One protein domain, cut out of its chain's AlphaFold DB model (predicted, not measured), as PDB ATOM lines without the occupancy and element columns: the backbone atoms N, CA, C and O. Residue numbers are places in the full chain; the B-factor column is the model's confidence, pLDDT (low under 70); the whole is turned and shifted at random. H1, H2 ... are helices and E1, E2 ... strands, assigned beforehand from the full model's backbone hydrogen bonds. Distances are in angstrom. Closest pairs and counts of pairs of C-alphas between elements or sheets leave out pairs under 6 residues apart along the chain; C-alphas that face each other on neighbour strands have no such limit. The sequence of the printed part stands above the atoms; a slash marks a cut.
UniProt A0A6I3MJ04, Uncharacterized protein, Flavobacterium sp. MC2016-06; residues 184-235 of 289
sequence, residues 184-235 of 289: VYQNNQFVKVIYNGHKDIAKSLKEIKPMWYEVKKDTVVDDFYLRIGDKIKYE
ATOM      1  N   VAL A 184     217.931 238.424 351.913       96.56
ATOM      2  CA  VAL A 184     217.346 239.697 352.342       96.56
ATOM      3  C   VAL A 184     217.580 240.771 351.290       96.56
ATOM      4  O   VAL A 184     218.705 240.957 350.818       96.56
ATOM      5  N   TYR A 185     216.520 241.513 350.981       96.75
ATOM      6  CA  TYR A 185     216.519 242.630 350.053       96.75
ATOM      7  C   TYR A 185     215.973 243.891 350.724       96.75
ATOM      8  O   TYR A 185     214.793 243.950 351.079       96.75
ATOM      9  N   GLN A 186     216.809 244.921 350.824       95.31
ATOM     10  CA  GLN A 186     216.427 246.251 351.304       95.31
ATOM     11  C   GLN A 186     216.474 247.220 350.127       95.31
ATOM     12  O   GLN A 186     217.429 247.208 349.355       95.31
ATOM     13  N   ASN A 187     215.424 248.023 349.931       92.12
ATOM     14  CA  ASN A 187     215.290 248.888 348.747       92.12
ATOM     15  C   ASN A 187     215.498 248.132 347.413       92.12
ATOM     16  O   ASN A 187     216.092 248.653 346.472       92.12
ATOM     17  N   ASN A 188     215.019 246.882 347.342       89.50
ATOM     18  CA  ASN A 188     215.209 245.944 346.224       89.50
ATOM     19  C   ASN A 188     216.674 245.568 345.909       89.50
ATOM     20  O   ASN A 188     216.923 244.960 344.872       89.50
ATOM     21  N   GLN A 189     217.626 245.877 346.787       94.38
ATOM     22  CA  GLN A 189     219.024 245.467 346.663       94.38
ATOM     23  C   GLN A 189     219.309 244.304 347.602       94.38
ATOM     24  O   GLN A 189     218.882 244.327 348.755       94.38
ATOM     25  N   PHE A 190     220.018 243.288 347.111       95.69
ATOM     26  CA  PHE A 190     220.469 242.182 347.953       95.69
ATOM     27  C   PHE A 190     221.423 242.706 349.031       95.69
ATOM     28  O   PHE A 190     222.353 243.451 348.727       95.69
ATOM     29  N   VAL A 191     221.196 242.297 350.278       95.25
ATOM     30  CA  VAL A 191     222.007 242.722 351.427       95.25
ATOM     31  C   VAL A 191     222.802 241.559 352.000       95.25
ATOM     32  O   VAL A 191     224.015 241.660 352.163       95.25
ATOM     33  N   LYS A 192     222.128 240.455 352.336       94.19
ATOM     34  CA  LYS A 192     222.762 239.284 352.951       94.19
ATOM     35  C   LYS A 192     221.901 238.033 352.834       94.19
ATOM     36  O   LYS A 192     220.709 238.105 352.540       94.19
ATOM     37  N   VAL A 193     222.517 236.896 353.144       93.00
ATOM     38  CA  VAL A 193     221.821 235.637 353.425       93.00
ATOM     39  C   VAL A 193     221.726 235.444 354.940       93.00
ATOM     40  O   VAL A 193     222.676 235.739 355.667       93.00
ATOM     41  N   ILE A 194     220.578 234.964 355.405       92.00
ATOM     42  CA  ILE A 194     220.347 234.453 356.757       92.00
ATOM     43  C   ILE A 194     220.167 232.932 356.646       92.00
ATOM     44  O   ILE A 194     219.480 232.461 355.736       92.00
ATOM     45  N   TYR A 195     220.827 232.181 357.531       88.12
ATOM     46  CA  TYR A 195     220.914 230.714 357.472       88.12
ATOM     47  C   TYR A 195     220.183 229.991 358.617       88.12
ATOM     48  O   TYR A 195     219.938 228.788 358.528       88.12
ATOM     49  N   ASN A 196     219.855 230.706 359.691       86.62
ATOM     50  CA  ASN A 196     219.308 230.189 360.944       86.62
ATOM     51  C   ASN A 196     218.156 231.079 361.449       86.62
ATOM     52  O   ASN A 196     217.885 232.145 360.890       86.62
ATOM     53  N   GLY A 197     217.433 230.624 362.479       87.75
ATOM     54  CA  GLY A 197     216.359 231.408 363.103       87.75
ATOM     55  C   GLY A 197     215.145 231.618 362.194       87.75
ATOM     56  O   GLY A 197     214.317 232.501 362.425       87.75
ATOM     57  N   HIS A 198     215.017 230.812 361.136       90.19
ATOM     58  CA  HIS A 198     213.987 230.977 360.112       90.19
ATOM     59  C   HIS A 198     212.577 230.892 360.699       90.19
ATOM     60  O   HIS A 198     211.698 231.637 360.264       90.19
ATOM     61  N   LYS A 199     212.354 230.022 361.694       88.50
ATOM     62  CA  LYS A 199     211.049 229.864 362.349       88.50
ATOM     63  C   LYS A 199     210.599 231.134 363.059       88.50
ATOM     64  O   LYS A 199     209.422 231.483 362.986       88.50
ATOM     65  N   ASP A 200     211.516 231.828 363.724       89.56
ATOM     66  CA  ASP A 200     211.201 233.068 364.426       89.56
ATOM     67  C   ASP A 200     211.015 234.230 363.458       89.56
ATOM     68  O   ASP A 200     210.035 234.965 363.576       89.56
ATOM     69  N   ILE A 201     211.875 234.337 362.442       93.06
ATOM     70  CA  ILE A 201     211.747 235.359 361.398       93.06
ATOM     71  C   ILE A 201     210.415 235.205 360.668       93.06
ATOM     72  O   ILE A 201     209.704 236.192 360.488       93.06
ATOM     73  N   ALA A 202     210.033 233.977 360.300       92.56
ATOM     74  CA  ALA A 202     208.810 233.687 359.557       92.56
ATOM     75  C   ALA A 202     207.535 234.201 360.247       92.56
ATOM     76  O   ALA A 202     206.580 234.549 359.553       92.56
ATOM     77  N   LYS A 203     207.520 234.327 361.584       93.56
ATOM     78  CA  LYS A 203     206.393 234.909 362.343       93.56
ATOM     79  C   LYS A 203     206.159 236.391 362.021       93.56
ATOM     80  O   LYS A 203     205.048 236.884 362.199       93.56
ATOM     81  N   SER A 204     207.187 237.093 361.546       95.06
ATOM     82  CA  SER A 204     207.148 238.511 361.164       95.06
ATOM     83  C   SER A 204     206.966 238.735 359.657       95.06
ATOM     84  O   SER A 204     207.010 239.880 359.200       95.06
ATOM     85  N   LEU A 205     206.780 237.669 358.871       96.75
ATOM     86  CA  LEU A 205     206.722 237.719 357.411       96.75
ATOM     87  C   LEU A 205     205.304 237.514 356.873       96.75
ATOM     88  O   LEU A 205     204.527 236.719 357.394       96.75
ATOM     89  N   LYS A 206     204.992 238.181 355.759       97.00
ATOM     90  CA  LYS A 206     203.800 237.913 354.945       97.00
ATOM     91  C   LYS A 206     204.220 237.490 353.546       97.00
ATOM     92  O   LYS A 206     204.961 238.219 352.894       97.00
ATOM     93  N   GLU A 207     203.718 236.353 353.071       97.38
ATOM     94  CA  GLU A 207     203.946 235.933 351.687       97.38
ATOM     95  C   GLU A 207     203.291 236.921 350.714       97.38
ATOM     96  O   GLU A 207     202.127 237.299 350.880       97.38
ATOM     97  N   ILE A 208     204.052 237.356 349.712       97.25
ATOM     98  CA  ILE A 208     203.592 238.280 348.665       97.25
ATOM     99  C   ILE A 208     203.525 237.610 347.289       97.25
ATOM    100  O   ILE A 208     202.747 238.036 346.442       97.25
ATOM    101  N   LYS A 209     204.338 236.573 347.062       95.88
ATOM    102  CA  LYS A 209     204.316 235.668 345.901       95.88
ATOM    103  C   LYS A 209     205.173 234.433 346.234       95.88
ATOM    104  O   LYS A 209     205.924 234.507 347.206       95.88
ATOM    105  N   PRO A 210     205.150 233.346 345.439       94.19
ATOM    106  CA  PRO A 210     205.900 232.132 345.760       94.19
ATOM    107  C   PRO A 210     207.366 232.407 346.128       94.19
ATOM    108  O   PRO A 210     208.071 233.079 345.374       94.19
ATOM    109  N   MET A 211     207.804 231.892 347.284       94.50
ATOM    110  CA  MET A 211     209.126 232.097 347.917       94.50
ATOM    111  C   MET A 211     209.444 233.523 348.386       94.50
ATOM    112  O   MET A 211     210.469 233.723 349.033       94.50
ATOM    113  N   TRP A 212     208.619 234.521 348.083       97.50
ATOM    114  CA  TRP A 212     208.877 235.914 348.430       97.50
ATOM    115  C   TRP A 212     207.936 236.397 349.515       97.50
ATOM    116  O   TRP A 212     206.711 236.298 349.422       97.50
ATOM    117  N   TYR A 213     208.545 237.023 350.504       97.75
ATOM    118  CA  TYR A 213     207.895 237.519 351.691       97.75
ATOM    119  C   TYR A 213     208.250 238.987 351.903       97.75
ATOM    120  O   TYR A 213     209.316 239.448 351.495       97.75
ATOM    121  N   GLU A 214     207.356 239.718 352.551       97.94
ATOM    122  CA  GLU A 214     207.587 241.079 353.020       97.94
ATOM    123  C   GLU A 214     207.534 241.099 354.549       97.94
ATOM    124  O   GLU A 214     206.646 240.489 355.155       97.94
ATOM    125  N   VAL A 215     208.473 241.808 355.170       97.75
ATOM    126  CA  VAL A 215     208.519 242.006 356.620       97.75
ATOM    127  C   VAL A 215     207.355 242.904 357.050       97.75
ATOM    128  O   VAL A 215     207.154 243.989 356.502       97.75
ATOM    129  N   LYS A 216     206.578 242.457 358.043       97.25
ATOM    130  CA  LYS A 216     205.428 243.191 358.612       97.25
ATOM    131  C   LYS A 216     205.636 243.658 360.045       97.25
ATOM    132  O   LYS A 216     204.816 244.418 360.554       97.25
ATOM    133  N   LYS A 217     206.729 243.240 360.674       95.38
ATOM    134  CA  LYS A 217     207.121 243.672 362.010       95.38
ATOM    135  C   LYS A 217     208.633 243.818 362.064       95.38
ATOM    136  O   LYS A 217     209.340 242.868 361.725       95.38
ATOM    137  N   ASP A 218     209.100 244.975 362.523       94.12
ATOM    138  CA  ASP A 218     210.523 245.201 362.763       94.12
ATOM    139  C   ASP A 218     211.068 244.098 363.677       94.12
ATOM    140  O   ASP A 218     210.504 243.801 364.734       94.12
ATOM    141  N   THR A 219     212.126 243.436 363.220       91.81
ATOM    142  CA  THR A 219     212.697 242.254 363.867       91.81
ATOM    143  C   THR A 219     214.212 242.353 363.816       91.81
ATOM    144  O   THR A 219     214.785 242.744 362.801       91.81
ATOM    145  N   VAL A 220     214.867 241.990 364.912       90.44
ATOM    146  CA  VAL A 220     216.325 241.898 364.975       90.44
ATOM    147  C   VAL A 220     216.714 240.429 364.847       90.44
ATOM    148  O   VAL A 220     216.155 239.584 365.545       90.44
ATOM    149  N   VAL A 221     217.630 240.134 363.927       86.62
ATOM    150  CA  VAL A 221     218.198 238.801 363.693       86.62
ATOM    151  C   VAL A 221     219.700 238.907 363.888       86.62
ATOM    152  O   VAL A 221     220.378 239.538 363.073       86.62
ATOM    153  N   ASP A 222     220.208 238.318 364.968       83.31
ATOM    154  CA  ASP A 222     221.562 238.567 365.470       83.31
ATOM    155  C   ASP A 222     221.814 240.085 365.604       83.31
ATOM    156  O   ASP A 222     221.085 240.767 366.319       83.31
ATOM    157  N   ASP A 223     222.776 240.637 364.860       85.62
ATOM    158  CA  ASP A 223     223.087 242.074 364.822       85.62
ATOM    159  C   ASP A 223     222.457 242.806 363.616       85.62
ATOM    160  O   ASP A 223     222.860 243.914 363.253       85.62
ATOM    161  N   PHE A 224     221.492 242.185 362.931       92.25
ATOM    162  CA  PHE A 224     220.897 242.705 361.701       92.25
ATOM    163  C   PHE A 224     219.424 243.098 361.873       92.25
ATOM    164  O   PHE A 224     218.606 242.322 362.363       92.25
ATOM    165  N   TYR A 225     219.068 244.297 361.409       93.00
ATOM    166  CA  TYR A 225     217.713 244.841 361.512       93.00
ATOM    167  C   TYR A 225     216.908 244.568 360.239       93.00
ATOM    168  O   TYR A 225     217.208 245.129 359.184       93.00
ATOM    169  N   LEU A 226     215.850 243.767 360.367       95.31
ATOM    170  CA  LEU A 226     214.790 243.628 359.372       95.31
ATOM    171  C   LEU A 226     213.703 244.659 359.659       95.31
ATOM    172  O   LEU A 226     213.124 244.663 360.747       95.31
ATOM    173  N   ARG A 227     213.425 245.521 358.687       95.25
ATOM    174  CA  ARG A 227     212.441 246.601 358.802       95.25
ATOM    175  C   ARG A 227     211.188 246.280 358.013       95.25
ATOM    176  O   ARG A 227     211.248 245.596 356.993       95.25
ATOM    177  N   ILE A 228     210.053 246.811 358.451       96.94
ATOM    178  CA  ILE A 228     208.807 246.750 357.684       96.94
ATOM    179  C   ILE A 228     209.050 247.223 356.242       96.94
ATOM    180  O   ILE A 228     209.620 248.288 356.012       96.94
ATOM    181  N   GLY A 229     208.597 246.421 355.277       96.19
ATOM    182  CA  GLY A 229     208.781 246.673 353.844       96.19
ATOM    183  C   GLY A 229     210.016 246.007 353.225       96.19
ATOM    184  O   GLY A 229     210.067 245.875 351.998       96.19
ATOM    185  N   ASP A 230     210.968 245.525 354.034       97.56
ATOM    186  CA  ASP A 230     212.060 244.683 353.543       97.56
ATOM    187  C   ASP A 230     211.496 243.404 352.915       97.56
ATOM    188  O   ASP A 230     210.493 242.839 353.371       97.56
ATOM    189  N   LYS A 231     212.149 242.929 351.854       97.81
ATOM    190  CA  LYS A 231     211.746 241.716 351.138       97.81
ATOM    191  C   LYS A 231     212.696 240.580 351.460       97.81
ATOM    192  O   LYS A 231     213.908 240.761 351.499       97.81
ATOM    193  N   ILE A 232     212.145 239.388 351.623       97.38
ATOM    194  CA  ILE A 232     212.911 238.170 351.853       97.38
ATOM    195  C   ILE A 232     212.518 237.143 350.803       97.38
ATOM    196  O   ILE A 232     211.345 236.790 350.684       97.38
ATOM    197  N   LYS A 233     213.502 236.635 350.061       96.81
ATOM    198  CA  LYS A 233     213.340 235.408 349.281       96.81
ATOM    199  C   LYS A 233     213.712 234.241 350.190       96.81
ATOM    200  O   LYS A 233     214.890 234.039 350.484       96.81
ATOM    201  N   TYR A 234     212.711 233.515 350.673       95.62
ATOM    202  CA  TYR A 234     212.900 232.350 351.524       95.62
ATOM    203  C   TYR A 234     212.852 231.082 350.673       95.62
ATOM    204  O   TYR A 234     211.785 230.635 350.245       95.62
ATOM    205  N   GLU A 235     214.023 230.507 350.408       94.44
ATOM    206  CA  GLU A 235     214.130 229.266 349.651       94.44
ATOM    207  C   GLU A 235     214.202 228.084 350.609       94.44
ATOM    208  O   GLU A 235     215.157 227.929 351.367       94.44
TER     209      GLU A 235
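This is residues 184 to 235 of the 289 residues of an uncharacterized protein of Flavobacterium sp. MC2016-06 (UniProt A0A6I3MJ04). A strongly twisted sheet of five strands makes the larger part of this small domain: the hairpin of E1 and E2 and the hairpin of E3 and E4 lie side by side with the last strand, E7, between them. A third, smaller hairpin, E5 and E6, makes a separate two-stranded piece off the five-stranded sheet, and the short helix H1 lies near E5 and only grazes that sheet. The printed part has 52 residues with one named helix and seven named strands, in the order E1, E2, H1, E3, E4, E5, E6, E7; the larger sheet runs E2, E1, E7, E4, E3, and both sheets are antiparallel. The class is mostly strand. The whole is compact and rounded, with a radius of gyration of the C-alphas of 9.7 A and spans of 26 by 22 by 19 A.

E1 is residues 184 to 186, beginning at C-alpha 184 (217.346, 239.697, 352.342), and is 6.7 A long. E2, residues 189 to 194, is the longest strand, 15.0 A. H1, residues 198 to 202, is 5.9 A long. E3, residues 205 to 209, spans 11.9 A, and E4, residues 212 to 215, 10.2 A. E5, residues 219 to 221, and E6, residues 224 to 226, measure 6.5 A and 6.6 A. E7, residues 231 to 235, is 12.8 A long and ends at C-alpha 235 (214.130, 229.266, 349.651).

E2 and E3 are the edge strands of the larger sheet. E1 and E2 form a hairpin at 149 degrees, with N 184 and O 192 2.9 A apart. E1 and E7 are antiparallel at 165 degrees, with N 185 and O 231 at 2.8 A. E7 and E4 are antiparallel at 136 degrees, with N 213 and O 232 at 2.8 A. E3 and E4 form a hairpin at 145 degrees, with N 214 and O 206 at 2.8 A. The hairpin of E5 and E6, at 148 degrees, has N 226 and O 219 at 2.8 A. The closest C-alphas of E4 and E6 are those of Val 215 and Leu 226, 7.0 A apart. H1 only grazes the larger sheet with its residues 198 to 202; its closest C-alphas to E5 are those of Ile 201 and Thr 219, 7.4 A apart. In H1 every O i to N i+4 pair is within hydrogen-bond range. E5 and E7 are apart.

The two C-alphas farthest apart are those of Pro 210 and Asp 223, 27.5 A. The printed part has no cut, and the seven links between its elements are tight. The mean pLDDT of the printed part is 93.8, and no printed residue is under 70.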